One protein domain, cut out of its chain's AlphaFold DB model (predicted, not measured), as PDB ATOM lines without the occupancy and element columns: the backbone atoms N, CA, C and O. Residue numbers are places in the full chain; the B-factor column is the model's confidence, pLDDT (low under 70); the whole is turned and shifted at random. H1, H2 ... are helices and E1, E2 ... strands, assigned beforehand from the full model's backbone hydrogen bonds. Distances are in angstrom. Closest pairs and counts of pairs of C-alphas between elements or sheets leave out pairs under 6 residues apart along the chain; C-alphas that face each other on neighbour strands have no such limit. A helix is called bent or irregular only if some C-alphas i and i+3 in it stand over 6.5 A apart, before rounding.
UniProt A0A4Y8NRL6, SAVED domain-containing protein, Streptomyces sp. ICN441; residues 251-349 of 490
ATOM      1  N   ARG A 251     -30.718  23.823 -24.784       91.12
ATOM      2  CA  ARG A 251     -31.257  24.270 -26.069       91.12
ATOM      3  C   ARG A 251     -32.713  24.681 -25.915       91.12
ATOM      4  O   ARG A 251     -33.476  23.993 -25.238       91.12
ATOM      5  N   ALA A 252     -33.096  25.767 -26.583       92.31
ATOM      6  CA  ALA A 252     -34.507  26.036 -26.824       92.31
ATOM      7  C   ALA A 252     -35.072  24.940 -27.740       92.31
ATOM      8  O   ALA A 252     -34.371  24.430 -28.617       92.31
ATOM      9  N   LEU A 253     -36.325  24.569 -27.537       93.62
ATOM     10  CA  LEU A 253     -36.953  23.429 -28.182       93.62
ATOM     11  C   LEU A 253     -38.006  23.892 -29.194       93.62
ATOM     12  O   LEU A 253     -39.018  24.488 -28.827       93.62
ATOM     13  N   LEU A 254     -37.763  23.577 -30.465       96.00
ATOM     14  CA  LEU A 254     -38.700  23.747 -31.568       96.00
ATOM     15  C   LEU A 254     -39.257  22.376 -31.973       96.00
ATOM     16  O   LEU A 254     -38.573  21.581 -32.614       96.00
ATOM     17  N   SER A 255     -40.509  22.110 -31.620       96.19
ATOM     18  CA  SER A 255     -41.217  20.892 -32.029       96.19
ATOM     19  C   SER A 255     -41.936  21.128 -33.350       96.19
ATOM     20  O   SER A 255     -42.720  22.069 -33.459       96.19
ATOM     21  N   ILE A 256     -41.751  20.250 -34.338       96.38
ATOM     22  CA  ILE A 256     -42.502  20.290 -35.599       96.38
ATOM     23  C   ILE A 256     -43.025  18.893 -35.927       96.38
ATOM     24  O   ILE A 256     -42.278  17.918 -35.999       96.38
ATOM     25  N   ALA A 257     -44.327  18.783 -36.166       94.69
ATOM     26  CA  ALA A 257     -44.979  17.507 -36.426       94.69
ATOM     27  C   ALA A 257     -45.817  17.570 -37.704       94.69
ATOM     28  O   ALA A 257     -46.874  18.186 -37.735       94.69
ATOM     29  N   THR A 258     -45.361  16.888 -38.757       93.56
ATOM     30  CA  THR A 258     -46.113  16.720 -40.018       93.56
ATOM     31  C   THR A 258     -46.814  15.365 -40.129       93.56
ATOM     32  O   THR A 258     -47.810  15.250 -40.836       93.56
ATOM     33  N   LEU A 259     -46.314  14.324 -39.446       91.69
ATOM     34  CA  LEU A 259     -46.780  12.940 -39.642       91.69
ATOM     35  C   LEU A 259     -47.540  12.401 -38.431       91.69
ATOM     36  O   LEU A 259     -48.656  11.893 -38.545       91.69
ATOM     37  N   LYS A 260     -46.907  12.505 -37.264       91.00
ATOM     38  CA  LYS A 260     -47.394  12.077 -35.952       91.00
ATOM     39  C   LYS A 260     -47.057  13.134 -34.895       91.00
ATOM     40  O   LYS A 260     -46.017  13.787 -35.039       91.00
ATOM     41  N   PRO A 261     -47.872  13.269 -33.836       89.62
ATOM     42  CA  PRO A 261     -47.593  14.211 -32.759       89.62
ATOM     43  C   PRO A 261     -46.199  13.977 -32.175       89.62
ATOM     44  O   PRO A 261     -45.758  12.829 -32.054       89.62
ATOM     45  N   ASP A 262     -45.505  15.063 -31.850       90.12
ATOM     46  CA  ASP A 262     -44.206  15.001 -31.189       90.12
ATOM     47  C   ASP A 262     -44.403  14.854 -29.671       90.12
ATOM     48  O   ASP A 262     -45.033  15.722 -29.064       90.12
ATOM     49  N   PRO A 263     -43.864  13.801 -29.029       85.00
ATOM     50  CA  PRO A 263     -43.906  13.671 -27.575       85.00
ATOM     51  C   PRO A 263     -43.247  14.835 -26.822       85.00
ATOM     52  O   PRO A 263     -43.572  15.044 -25.660       85.00
ATOM     53  N   MET A 264     -42.336  15.576 -27.462       88.31
ATOM     54  CA  MET A 264     -41.682  16.755 -26.878       88.31
ATOM     55  C   MET A 264     -42.510  18.043 -27.013       88.31
ATOM     56  O   MET A 264     -42.120  19.074 -26.475       88.31
ATOM     57  N   ALA A 265     -43.648  18.025 -27.722       89.50
ATOM     58  CA  ALA A 265     -44.409  19.240 -28.028       89.50
ATOM     59  C   ALA A 265     -44.911  19.978 -26.778       89.50
ATOM     60  O   ALA A 265     -44.949  21.204 -26.778       89.50
ATOM     61  N   ALA A 266     -45.278  19.245 -25.721       83.12
ATOM     62  CA  ALA A 266     -45.761  19.829 -24.469       83.12
ATOM     63  C   ALA A 266     -44.670  20.597 -23.708       83.12
ATOM     64  O   ALA A 266     -44.984  21.523 -22.967       83.12
ATOM     65  N   ASP A 267     -43.409  20.221 -23.920       85.94
ATOM     66  CA  ASP A 267     -42.256  20.886 -23.327       85.94
ATOM     67  C   ASP A 267     -41.627  21.890 -24.302       85.94
ATOM     68  O   ASP A 267     -40.738  22.639 -23.920       85.94
ATOM     69  N   ALA A 268     -42.048  21.957 -25.565       90.75
ATOM     70  CA  ALA A 268     -41.416  22.825 -26.552       90.75
ATOM     71  C   ALA A 268     -41.619  24.316 -26.249       90.75
ATOM     72  O   ALA A 268     -42.709  24.753 -25.891       90.75
ATOM     73  N   ASP A 269     -40.570  25.115 -26.460       92.00
ATOM     74  CA  ASP A 269     -40.661  26.577 -26.380       92.00
ATOM     75  C   ASP A 269     -41.508  27.134 -27.537       92.00
ATOM     76  O   ASP A 269     -42.198  28.146 -27.404       92.00
ATOM     77  N   HIS A 270     -41.494  26.442 -28.678       94.50
ATOM     78  CA  HIS A 270     -42.435  26.656 -29.766       94.50
ATOM     79  C   HIS A 270     -42.796  25.325 -30.435       94.50
ATOM     80  O   HIS A 270     -41.914  24.535 -30.774       94.50
ATOM     81  N   ALA A 271     -44.090  25.077 -30.647       95.56
ATOM     82  CA  ALA A 271     -44.586  23.867 -31.293       95.56
ATOM     83  C   ALA A 271     -45.424  24.195 -32.537       95.56
ATOM     84  O   ALA A 271     -46.394  24.949 -32.473       95.56
ATOM     85  N   LEU A 272     -45.072  23.566 -33.655       96.06
ATOM     86  CA  LEU A 272     -45.815  23.555 -34.910       96.06
ATOM     87  C   LEU A 272     -46.417  22.156 -35.113       96.06
ATOM     88  O   LEU A 272     -45.811  21.280 -35.734       96.06
ATOM     89  N   ASP A 273     -47.607  21.928 -34.550       93.38
ATOM     90  CA  ASP A 273     -48.367  20.692 -34.774       93.38
ATOM     91  C   ASP A 273     -49.234  20.821 -36.034       93.38
ATOM     92  O   ASP A 273     -50.264  21.503 -36.061       93.38
ATOM     93  N   TRP A 274     -48.782  20.177 -37.105       94.25
ATOM     94  CA  TRP A 274     -49.429  20.148 -38.413       94.25
ATOM     95  C   TRP A 274     -49.956  18.764 -38.773       94.25
ATOM     96  O   TRP A 274     -50.319  18.535 -39.926       94.25
ATOM     97  N   VAL A 275     -50.034  17.841 -37.810       91.62
ATOM     98  CA  VAL A 275     -50.478  16.465 -38.060       91.62
ATOM     99  C   VAL A 275     -51.847  16.455 -38.736       91.62
ATOM    100  O   VAL A 275     -52.037  15.713 -39.695       91.62
ATOM    101  N   ASP A 276     -52.776  17.305 -38.301       90.31
ATOM    102  CA  ASP A 276     -54.130  17.401 -38.872       90.31
ATOM    103  C   ASP A 276     -54.221  18.374 -40.065       90.31
ATOM    104  O   ASP A 276     -55.298  18.583 -40.620       90.31
ATOM    105  N   ARG A 277     -53.102  18.993 -40.463       92.94
ATOM    106  CA  ARG A 277     -53.030  19.910 -41.611       92.94
ATOM    107  C   ARG A 277     -52.575  19.223 -42.895       92.94
ATOM    108  O   ARG A 277     -52.580  19.877 -43.931       92.94
ATOM    109  N   PHE A 278     -52.171  17.952 -42.843       91.94
ATOM    110  CA  PHE A 278     -51.746  17.164 -44.003       91.94
ATOM    111  C   PHE A 278     -52.834  16.176 -44.441       91.94
ATOM    112  O   PHE A 278     -53.498  15.570 -43.604       91.94
ATOM    113  N   ASP A 279     -52.976  15.996 -45.753       87.81
ATOM    114  CA  ASP A 279     -53.898  15.048 -46.381       87.81
ATOM    115  C   ASP A 279     -53.411  13.605 -46.211       87.81
ATOM    116  O   ASP A 279     -52.256  13.302 -46.512       87.81
ATOM    117  N   GLY A 280     -54.294  12.719 -45.748       84.94
ATOM    118  CA  GLY A 280     -54.034  11.296 -45.553       84.94
ATOM    119  C   GLY A 280     -54.421  10.771 -44.166       84.94
ATOM    120  O   GLY A 280     -54.145  11.382 -43.133       84.94
ATOM    121  N   ASP A 281     -54.989   9.564 -44.144       81.94
ATOM    122  CA  ASP A 281     -55.532   8.941 -42.924       81.94
ATOM    123  C   ASP A 281     -54.473   8.318 -41.995       81.94
ATOM    124  O   ASP A 281     -54.781   7.872 -40.890       81.94
ATOM    125  N   SER A 282     -53.208   8.258 -42.421       86.31
ATOM    126  CA  SER A 282     -52.121   7.641 -41.658       86.31
ATOM    127  C   SER A 282     -50.843   8.474 -41.718       86.31
ATOM    128  O   SER A 282     -50.613   9.220 -42.667       86.31
ATOM    129  N   ALA A 283     -49.948   8.280 -40.746       84.56
ATOM    130  CA  ALA A 283     -48.639   8.937 -40.741       84.56
ATOM    131  C   ALA A 283     -47.820   8.672 -42.026       84.56
ATOM    132  O   ALA A 283     -47.003   9.501 -42.410       84.56
ATOM    133  N   PHE A 284     -48.045   7.545 -42.712       82.94
ATOM    134  CA  PHE A 284     -47.330   7.183 -43.942       82.94
ATOM    135  C   PHE A 284     -47.892   7.869 -45.193       82.94
ATOM    136  O   PHE A 284     -47.148   8.151 -46.135       82.94
ATOM    137  N   THR A 285     -49.195   8.153 -45.199       86.88
ATOM    138  CA  THR A 285     -49.902   8.735 -46.347       86.88
ATOM    139  C   THR A 285     -49.926  10.267 -46.326       86.88
ATOM    140  O   THR A 285     -50.166  10.863 -47.369       86.88
ATOM    141  N   LYS A 286     -49.588  10.901 -45.189       89.69
ATOM    142  CA  LYS A 286     -49.534  12.365 -44.998       89.69
ATOM    143  C   LYS A 286     -48.432  13.064 -45.776       89.69
ATOM    144  O   LYS A 286     -47.325  13.187 -45.255       89.69
ATOM    145  N   ARG A 287     -48.701  13.502 -47.006       88.62
ATOM    146  CA  ARG A 287     -47.659  13.940 -47.962       88.62
ATOM    147  C   ARG A 287     -47.756  15.400 -48.411       88.62
ATOM    148  O   ARG A 287     -46.727  16.004 -48.680       88.62
ATOM    149  N   ARG A 288     -48.959  15.978 -48.421       91.75
ATOM    150  CA  ARG A 288     -49.211  17.390 -48.761       91.75
ATOM    151  C   ARG A 288     -50.173  18.047 -47.770       91.75
ATOM    152  O   ARG A 288     -50.940  17.321 -47.139       91.75
ATOM    153  N   PRO A 289     -50.180  19.383 -47.644       93.94
ATOM    154  CA  PRO A 289     -51.198  20.101 -46.896       93.94
ATOM    155  C   PRO A 289     -52.607  19.798 -47.421       93.94
ATOM    156  O   PRO A 289     -52.857  19.837 -48.625       93.94
ATOM    157  N   ALA A 290     -53.535  19.513 -46.513       92.50
ATOM    158  CA  ALA A 290     -54.959  19.444 -46.800       92.50
ATOM    159  C   ALA A 290     -55.556  20.855 -46.799       92.50
ATOM    160  O   ALA A 290     -55.245  21.668 -45.920       92.50
ATOM    161  N   LEU A 291     -56.470  21.130 -47.735       89.75
ATOM    162  CA  LEU A 291     -57.211  22.391 -47.764       89.75
ATOM    163  C   LEU A 291     -57.916  22.645 -46.414       89.75
ATOM    164  O   LEU A 291     -58.458  21.708 -45.825       89.75
ATOM    165  N   PRO A 292     -57.945  23.895 -45.917       93.75
ATOM    166  CA  PRO A 292     -57.482  25.130 -46.561       93.75
ATOM    167  C   PRO A 292     -55.992  25.456 -46.332       93.75
ATOM    168  O   PRO A 292     -55.550  26.539 -46.709       93.75
ATOM    169  N   ASN A 293     -55.223  24.568 -45.695       95.44
ATOM    170  CA  ASN A 293     -53.807  24.804 -45.420       95.44
ATOM    171  C   ASN A 293     -53.002  24.781 -46.726       95.44
ATOM    172  O   ASN A 293     -53.308  24.025 -47.646       95.44
ATOM    173  N   THR A 294     -51.951  25.596 -46.798       95.94
ATOM    174  CA  THR A 294     -51.101  25.718 -47.992       95.94
ATOM    175  C   THR A 294     -49.631  25.668 -47.619       95.94
ATOM    176  O   THR A 294     -49.256  26.034 -46.504       95.94
ATOM    177  N   TRP A 295     -48.776  25.279 -48.564       96.62
ATOM    178  CA  TRP A 295     -47.334  25.320 -48.348       96.62
ATOM    179  C   TRP A 295     -46.825  26.717 -47.980       96.62
ATOM    180  O   TRP A 295     -46.023  26.841 -47.064       96.62
ATOM    181  N   SER A 296     -47.355  27.780 -48.593       97.00
ATOM    182  CA  SER A 296     -46.984  29.161 -48.255       97.00
ATOM    183  C   SER A 296     -47.289  29.521 -46.799       97.00
ATOM    184  O   SER A 296     -46.512  30.226 -46.161       97.00
ATOM    185  N   GLN A 297     -48.402  29.023 -46.250       96.81
ATOM    186  CA  GLN A 297     -48.723  29.215 -44.835       96.81
ATOM    187  C   GLN A 297     -47.737  28.464 -43.932       96.81
ATOM    188  O   GLN A 297     -47.251  29.028 -42.957       96.81
ATOM    189  N   LEU A 298     -47.410  27.215 -44.272       97.25
ATOM    190  CA  LEU A 298     -46.422  26.422 -43.534       97.25
ATOM    191  C   LEU A 298     -45.021  27.054 -43.606       97.25
ATOM    192  O   LEU A 298     -44.291  27.032 -42.615       97.25
ATOM    193  N   GLN A 299     -44.659  27.656 -44.744       98.12
ATOM    194  CA  GLN A 299     -43.416  28.411 -44.889       98.12
ATOM    195  C   GLN A 299     -43.370  29.582 -43.909       98.12
ATOM    196  O   GLN A 299     -42.416  29.698 -43.144       98.12
ATOM    197  N   ALA A 300     -44.424  30.403 -43.891       97.88
ATOM    198  CA  ALA A 300     -44.519  31.555 -43.000       97.88
ATOM    199  C   ALA A 300     -44.471  31.154 -41.516       97.88
ATOM    200  O   ALA A 300     -43.821  31.827 -40.717       97.88
ATOM    201  N   ASP A 301     -45.117  30.044 -41.147       97.69
ATOM    202  CA  ASP A 301     -45.076  29.499 -39.787       97.69
ATOM    203  C   ASP A 301     -43.630  29.118 -39.375       97.69
ATOM    204  O   ASP A 301     -43.198  29.471 -38.276       97.69
ATOM    205  N   ILE A 302     -42.853  28.454 -40.249       97.81
ATOM    206  CA  ILE A 302     -41.438  28.119 -39.976       97.81
ATOM    207  C   ILE A 302     -40.562  29.374 -39.930       97.81
ATOM    208  O   ILE A 302     -39.757  29.520 -39.012       97.81
ATOM    209  N   GLU A 303     -40.724  30.296 -40.878       96.94
ATOM    210  CA  GLU A 303     -39.939  31.535 -40.939       96.94
ATOM    211  C   GLU A 303     -40.189  32.445 -39.725       96.94
ATOM    212  O   GLU A 303     -39.297  33.184 -39.304       96.94
ATOM    213  N   ALA A 304     -41.373  32.360 -39.113       96.94
ATOM    214  CA  ALA A 304     -41.697  33.062 -37.876       96.94
ATOM    215  C   ALA A 304     -41.099  32.402 -36.618       96.94
ATOM    216  O   ALA A 304     -40.998  33.068 -35.582       96.94
ATOM    217  N   ALA A 305     -40.694  31.126 -36.678       95.81
ATOM    218  CA  ALA A 305     -40.270  30.348 -35.513       95.81
ATOM    219  C   ALA A 305     -39.124  30.990 -34.703       95.81
ATOM    220  O   ALA A 305     -39.248  31.028 -33.477       95.81
ATOM    221  N   PRO A 306     -38.059  31.571 -35.300       93.56
ATOM    222  CA  PRO A 306     -37.010  32.241 -34.526       93.56
ATOM    223  C   PRO A 306     -37.539  33.364 -33.621       93.56
ATOM    224  O   PRO A 306     -37.042  33.538 -32.514       93.56
ATOM    225  N   GLY A 307     -38.568  34.097 -34.064       92.94
ATOM    226  CA  GLY A 307     -39.208  35.161 -33.283       92.94
ATOM    227  C   GLY A 307     -40.204  34.661 -32.230       92.94
ATOM    228  O   GLY A 307     -40.708  35.460 -31.443       92.94
ATOM    229  N   ARG A 308     -40.515  33.360 -32.224       94.12
ATOM    230  CA  ARG A 308     -41.365  32.699 -31.220       94.12
ATOM    231  C   ARG A 308     -40.559  32.013 -30.123       94.12
ATOM    232  O   ARG A 308     -41.126  31.708 -29.079       94.12
ATOM    233  N   LEU A 309     -39.271  31.778 -30.356       92.06
ATOM    234  CA  LEU A 309     -38.366  31.237 -29.351       92.06
ATOM    235  C   LEU A 309     -37.969  32.318 -28.328       92.06
ATOM    236  O   LEU A 309     -38.061  33.515 -28.621       92.06
ATOM    237  N   PRO A 310     -37.499  31.922 -27.132       89.25
ATOM    238  CA  PRO A 310     -37.027  32.856 -26.122       89.25
ATOM    239  C   PRO A 310     -35.947  33.819 -26.636       89.25
ATOM    240  O   PRO A 310     -35.083  33.471 -27.450       89.25
ATOM    241  N   ALA A 311     -35.965  35.054 -26.139       84.88
ATOM    242  CA  ALA A 311     -35.031  36.079 -26.587       84.88
ATOM    243  C   ALA A 311     -33.578  35.729 -26.208       84.88
ATOM    244  O   ALA A 311     -33.289  35.328 -25.081       84.88
ATOM    245  N   GLY A 312     -32.640  35.930 -27.140       82.50
ATOM    246  CA  GLY A 312     -31.221  35.614 -26.924       82.50
ATOM    247  C   GLY A 312     -30.881  34.124 -27.021       82.50
ATOM    248  O   GLY A 312     -29.803  33.719 -26.583       82.50
ATOM    249  N   THR A 313     -31.779  33.314 -27.585       86.31
ATOM    250  CA  THR A 313     -31.518  31.905 -27.884       86.31
ATOM    251  C   THR A 313     -30.321  31.755 -28.825       86.31
ATOM    252  O   THR A 313     -30.364  32.176 -29.979       86.31
ATOM    253  N   ASN A 314     -29.273  31.087 -28.337       88.81
ATOM    254  CA  ASN A 314     -28.065  30.793 -29.114       88.81
ATOM    255  C   ASN A 314     -27.963  29.322 -29.538       88.81
ATOM    256  O   ASN A 314     -27.145  29.000 -30.396       88.81
ATOM    257  N   ALA A 315     -28.780  28.435 -28.964       92.69
ATOM    258  CA  ALA A 315     -28.815  27.020 -29.308       92.69
ATOM    259  C   ALA A 315     -30.262  26.518 -29.368       92.69
ATOM    260  O   ALA A 315     -31.053  26.777 -28.458       92.69
ATOM    261  N   VAL A 316     -30.600  25.804 -30.439       94.56
ATOM    262  CA  VAL A 316     -31.950  25.312 -30.735       94.56
ATOM    263  C   VAL A 316     -31.884  23.828 -31.057       94.56
ATOM    264  O   VAL A 316     -31.009  23.389 -31.801       94.56
ATOM    265  N   SER A 317     -32.821  23.061 -30.519       95.06
ATOM    266  CA  SER A 317     -33.086  21.686 -30.923       95.06
ATOM    267  C   SER A 317     -34.406  21.596 -31.659       95.06
ATOM    268  O   SER A 317     -35.416  22.126 -31.201       95.06
ATOM    269  N   VAL A 318     -34.395  20.867 -32.767       96.56
ATOM    270  CA  VAL A 318     -35.565  20.557 -33.578       96.56
ATOM    271  C   VAL A 318     -35.980  19.113 -33.314       96.56
ATOM    272  O   VAL A 318     -35.176  18.187 -33.478       96.56
ATOM    273  N   THR A 319     -37.233  18.926 -32.912       95.25
ATOM    274  CA  THR A 319     -37.835  17.618 -32.623       95.25
ATOM    275  C   THR A 319     -39.090  17.375 -33.455       95.25
ATOM    276  O   THR A 319     -39.603  18.269 -34.129       95.25
ATOM    277  N   GLY A 320     -39.566  16.132 -33.414       92.88
ATOM    278  CA  GLY A 320     -40.816  15.720 -34.034       92.88
ATOM    279  C   GLY A 320     -40.650  14.969 -35.349       92.88
ATOM    280  O   GLY A 320     -39.559  14.552 -35.747       92.88
ATOM    281  N   SER A 321     -41.782  14.696 -35.994       92.38
ATOM    282  CA  SER A 321     -41.842  13.899 -37.221       92.38
ATOM    283  C   SER A 321     -42.012  14.802 -38.439       92.38
ATOM    284  O   SER A 321     -43.122  15.168 -38.833       92.38
ATOM    285  N   ILE A 322     -40.879  15.187 -39.020       94.50
ATOM    286  CA  ILE A 322     -40.800  16.243 -40.030       94.50
ATOM    287  C   ILE A 322     -40.523  15.631 -41.405       94.50
ATOM    288  O   ILE A 322     -39.596  14.835 -41.567       94.50
ATOM    289  N   ARG A 323     -41.328  16.022 -42.395       94.81
ATOM    290  CA  ARG A 323     -41.064  15.809 -43.825       94.81
ATOM    291  C   ARG A 323     -39.773  16.521 -44.267       94.81
ATOM    292  O   ARG A 323     -39.295  17.428 -43.584       94.81
ATOM    293  N   LEU A 324     -39.186  16.125 -45.397       96.62
ATOM    294  CA  LEU A 324     -37.843  16.591 -45.761       96.62
ATOM    295  C   LEU A 324     -37.816  18.049 -46.229       96.62
ATOM    296  O   LEU A 324     -36.886  18.763 -45.849       96.62
ATOM    297  N   ALA A 325     -38.823  18.520 -46.976       97.56
ATOM    298  CA  ALA A 325     -38.853  19.920 -47.387       97.56
ATOM    299  C   ALA A 325     -39.007  20.866 -46.176       97.56
ATOM    300  O   ALA A 325     -38.223  21.815 -46.076       97.56
ATOM    301  N   PRO A 326     -39.906  20.603 -45.195       97.44
ATOM    302  CA  PRO A 326     -39.978  21.426 -43.989       97.44
ATOM    303  C   PRO A 326     -38.704  21.350 -43.143       97.44
ATOM    304  O   PRO A 326     -38.233  22.378 -42.665       97.44
ATOM    305  N   ALA A 327     -38.098  20.166 -42.997       97.75
ATOM    306  CA  ALA A 327     -36.846  20.004 -42.256       97.75
ATOM    307  C   ALA A 327     -35.708  20.843 -42.860       97.75
ATOM    308  O   ALA A 327     -34.976  21.530 -42.144       97.75
ATOM    309  N   PHE A 328     -35.594  20.846 -44.188       98.38
ATOM    310  CA  PHE A 328     -34.634  21.690 -44.885       98.38
ATOM    311  C   PHE A 328     -34.918  23.181 -44.675       98.38
ATOM    312  O   PHE A 328     -33.998  23.945 -44.373       98.38
ATOM    313  N   LEU A 329     -36.182  23.603 -44.799       98.12
ATOM    314  CA  LEU A 329     -36.581  24.998 -44.596       98.12
ATOM    315  C   LEU A 329     -36.266  25.483 -43.174       98.12
ATOM    316  O   LEU A 329     -35.803  26.611 -43.011       98.12
ATOM    317  N   VAL A 330     -36.445  24.639 -42.154       97.69
ATOM    318  CA  VAL A 330     -36.029  24.951 -40.776       97.69
ATOM    319  C   VAL A 330     -34.536  25.247 -40.733       97.69
ATOM    320  O   VAL A 330     -34.136  26.307 -40.255       97.69
ATOM    321  N   GLY A 331     -33.713  24.372 -41.313       97.19
ATOM    322  CA  GLY A 331     -32.283  24.628 -41.470       97.19
ATOM    323  C   GLY A 331     -32.005  25.983 -42.122       97.19
ATOM    324  O   GLY A 331     -31.257  26.796 -41.586       97.19
ATOM    325  N   ALA A 332     -32.647  26.255 -43.257       96.44
ATOM    326  CA  ALA A 332     -32.469  27.489 -44.019       96.44
ATOM    327  C   ALA A 332     -33.056  28.747 -43.355       96.44
ATOM    328  O   ALA A 332     -32.724  29.855 -43.775       96.44
ATOM    329  N   THR A 333     -33.910  28.594 -42.345       95.69
ATOM    330  CA  THR A 333     -34.425  29.687 -41.510       95.69
ATOM    331  C   THR A 333     -33.412  30.031 -40.423       95.69
ATOM    332  O   THR A 333     -33.036  31.189 -40.251       95.69
ATOM    333  N   PHE A 334     -32.865  29.014 -39.757       94.62
ATOM    334  CA  PHE A 334     -31.765  29.148 -38.802       94.62
ATOM    335  C   PHE A 334     -30.414  29.099 -39.527       94.62
ATOM    336  O   PHE A 334     -29.583  28.244 -39.228       94.62
ATOM    337  N   ARG A 335     -30.196  29.968 -40.525       86.12
ATOM    338  CA  ARG A 335     -28.972  29.952 -41.353       86.12
ATOM    339  C   ARG A 335     -27.722  30.080 -40.492       86.12
ATOM    340  O   ARG A 335     -27.684  30.882 -39.575       86.12
ATOM    341  N   MET A 336     -26.630  29.426 -40.882       83.12
ATOM    342  CA  MET A 336     -25.334  29.516 -40.187       83.12
ATOM    343  C   MET A 336     -24.881  30.958 -39.877       83.12
ATOM    344  O   MET A 336     -24.232  31.197 -38.863       83.12
ATOM    345  N   VAL A 337     -25.217  31.929 -40.736       79.62
ATOM    346  CA  VAL A 337     -24.876  33.351 -40.536       79.62
ATOM    347  C   VAL A 337     -25.571  33.996 -39.331       79.62
ATOM    348  O   VAL A 337     -25.120  35.046 -38.886       79.62
ATOM    349  N   THR A 338     -26.625  33.382 -38.784       81.44
ATOM    350  CA  THR A 338     -27.273  33.827 -37.541       81.44
ATOM    351  C   THR A 338     -26.468  33.446 -36.298       81.44
ATOM    352  O   THR A 338     -26.739  33.971 -35.223       81.44
ATOM    353  N   GLY A 339     -25.485  32.543 -36.421       85.00
ATOM    354  CA  GLY A 339     -24.656  32.075 -35.307       85.00
ATOM    355  C   GLY A 339     -25.359  31.111 -34.344       85.00
ATOM    356  O   GLY A 339     -24.775  30.750 -33.327       85.00
ATOM    357  N   THR A 340     -26.587  30.686 -34.650       90.56
ATOM    358  CA  THR A 340     -27.351  29.749 -33.818       90.56
ATOM    359  C   THR A 340     -26.815  28.325 -33.968       90.56
ATOM    360  O   THR A 340     -26.729  27.805 -35.082       90.56
ATOM    361  N   ASP A 341     -26.518  27.666 -32.848       93.06
ATOM    362  CA  ASP A 341     -26.265  26.225 -32.802       93.06
ATOM    363  C   ASP A 341     -27.589  25.467 -32.967       93.06
ATOM    364  O   ASP A 341     -28.335  25.249 -32.011       93.06
ATOM    365  N   LEU A 342     -27.887  25.073 -34.200       95.75
ATOM    366  CA  LEU A 342     -29.045  24.252 -34.527       95.75
ATOM    367  C   LEU A 342     -28.702  22.766 -34.386       95.75
ATOM    368  O   LEU A 342     -27.683  22.326 -34.917       95.75
ATOM    369  N   ALA A 343     -29.563  21.989 -33.736       95.44
ATOM    370  CA  ALA A 343     -29.485  20.535 -33.692       95.44
ATOM    371  C   ALA A 343     -30.810  19.887 -34.095       95.44
ATOM    372  O   ALA A 343     -31.875  20.411 -33.789       95.44
ATOM    373  N   ALA A 344     -30.750  18.730 -34.748       95.88
ATOM    374  CA  ALA A 344     -31.920  17.914 -35.061       95.88
ATOM    375  C   ALA A 344     -31.870  16.593 -34.288       95.88
ATOM    376  O   ALA A 344     -30.818  15.957 -34.217       95.88
ATOM    377  N   VAL A 345     -33.003  16.155 -33.738       92.31
ATOM    378  CA  VAL A 345     -33.099  14.829 -33.113       92.31
ATOM    379  C   VAL A 345     -33.309  13.771 -34.191       92.31
ATOM    380  O   VAL A 345     -34.374  13.665 -34.794       92.31
ATOM    381  N   GLN A 346     -32.283  12.955 -34.417       88.81
ATOM    382  CA  GLN A 346     -32.254  11.901 -35.424       88.81
ATOM    383  C   GLN A 346     -31.882  10.582 -34.744       88.81
ATOM    384  O   GLN A 346     -30.795  10.442 -34.196       88.81
ATOM    385  N   ARG A 347     -32.779   9.586 -34.787       83.31
ATOM    386  CA  ARG A 347     -32.530   8.228 -34.242       83.31
ATOM    387  C   ARG A 347     -32.060   8.220 -32.777       83.31
ATOM    388  O   ARG A 347     -31.198   7.433 -32.402       83.31
ATOM    389  N   GLY A 348     -32.617   9.110 -31.956       79.94
ATOM    390  CA  GLY A 348     -32.246   9.240 -30.543       79.94
ATOM    391  C   GLY A 348     -30.911   9.952 -30.293       79.94
ATOM    392  O   GLY A 348     -30.484  10.026 -29.147       79.94
ATOM    393  N   GLN A 349     -30.266  10.490 -31.331       86.00
ATOM    394  CA  GLN A 349     -29.076  11.332 -31.229       86.00
ATOM    395  C   GLN A 349     -29.413  12.786 -31.561       86.00
ATOM    396  O   GLN A 349     -30.318  13.059 -32.350       86.00
TER     397      GLN A 349
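AT A GLANCE: This is residues 251 to 349 of the 490 residues of the protein "SAVED domain-containing protein" of Streptomyces sp. ICN441 (UniProt A0A4Y8NRL6). Picture a slab of four parallel strands with two helices, H1 and H2, laid side by side over one face and no named helix on the other. The long loop of residues 274 to 294 reaches beyond the ends of E1 and E2 at one end of the whole, and the loop of residues 258 to 269 bulges on the side of E1 and E2 away from the helices. The printed part has 99 residues, with two named helices and four named strands in the order E1, E2, H1, E3, H2, E4; the sheet runs E2, E1, E3, E4. The class is mixed, helices and strands, with 44 residues in named elements, under half of the printed part. The whole is compact, with a radius of gyration of the C-alphas of 13.1 A, and spans 38 by 29 by 21 A.

IN THESE COORDINATES: Start at Arg 251, and one residue on find C-alpha 252 at (-34.507, 26.036, -26.824), where E1 begins; it takes residues 252 to 257 and is 16.6 A long. Pass residues 258 to 269 to reach E2, residues 270 to 273, 9.8 A. After residues 274 to 294, look for C-alpha 295 at (-47.334, 25.320, -48.348): here begins H1, residues 295 to 307, 19.7 A. H1 is irregular, with C-alphas 303 and 306 lying 7.1 A apart. Next come E3, residues 315 to 319, 13.4 A, and H2, residues 324 to 333, 14.2 A. E4, residues 341 to 346, 15.7 A, ends at C-alpha 346, (-32.254, 11.901, -35.424).

HOW THE PARTS SIT: Begin with the sheet, whose edge strands are E2 and E4. E2 and E1 are parallel at 6 degrees; look at N 272 and O 255, within hydrogen-bond range at 2.8 A. E1 and E3 are parallel at 23 degrees, with N 317 and O 252 at 2.8 A and N 254 and O 317 at 2.9 A. E3 and E4 are parallel at 22 degrees, with N 343 and O 316 at 2.8 A. H1 is on the sheet at a height of 10.4 A, from a local plane fitted to just 6 C-alphas of the sheet. It lies over E2 and, only just, over E1, on which 3 of its C-alphas fall; it runs along the strands, at 2 degrees to E2 on the local plane. Its closest C-alphas to E2 are those of Ala 305 and His 270, 7.2 A apart. H2 is on the same face at a height of 9.9 A, over E3 and along the strands, at 14 degrees to E3 on the local plane. The closest C-alphas of H2 and E4 are those of Gly 331 and Leu 342, 7.7 A apart. H1 and H2 touch, at a steep tilt of 39 degrees and running the same way; their closest C-alphas, those of Glu 303 and Thr 333, are 5.8 A apart. E3, H2 and E4 form a strand-helix-strand unit, two parallel neighbour strands with a helix between them along the chain, and its crossover is right-handed. E2, H1 and E3 form a split unit, with E1 between its strands in the sheet, also with a right-handed crossover. In H2 every O i to N i+4 pair is within hydrogen-bond range, and in H1 7 of 9 are.

THE WHOLE: The two C-alphas farthest apart are those of Asp 281 and Gly 312, 39.5 A. The printed part has no cut. The links E1 to E2, 12 residues, and E2 to H1, 21 residues, are long, while E3 to H2 is tight. The mean pLDDT of the printed part is 92.0, and no printed residue is under 70.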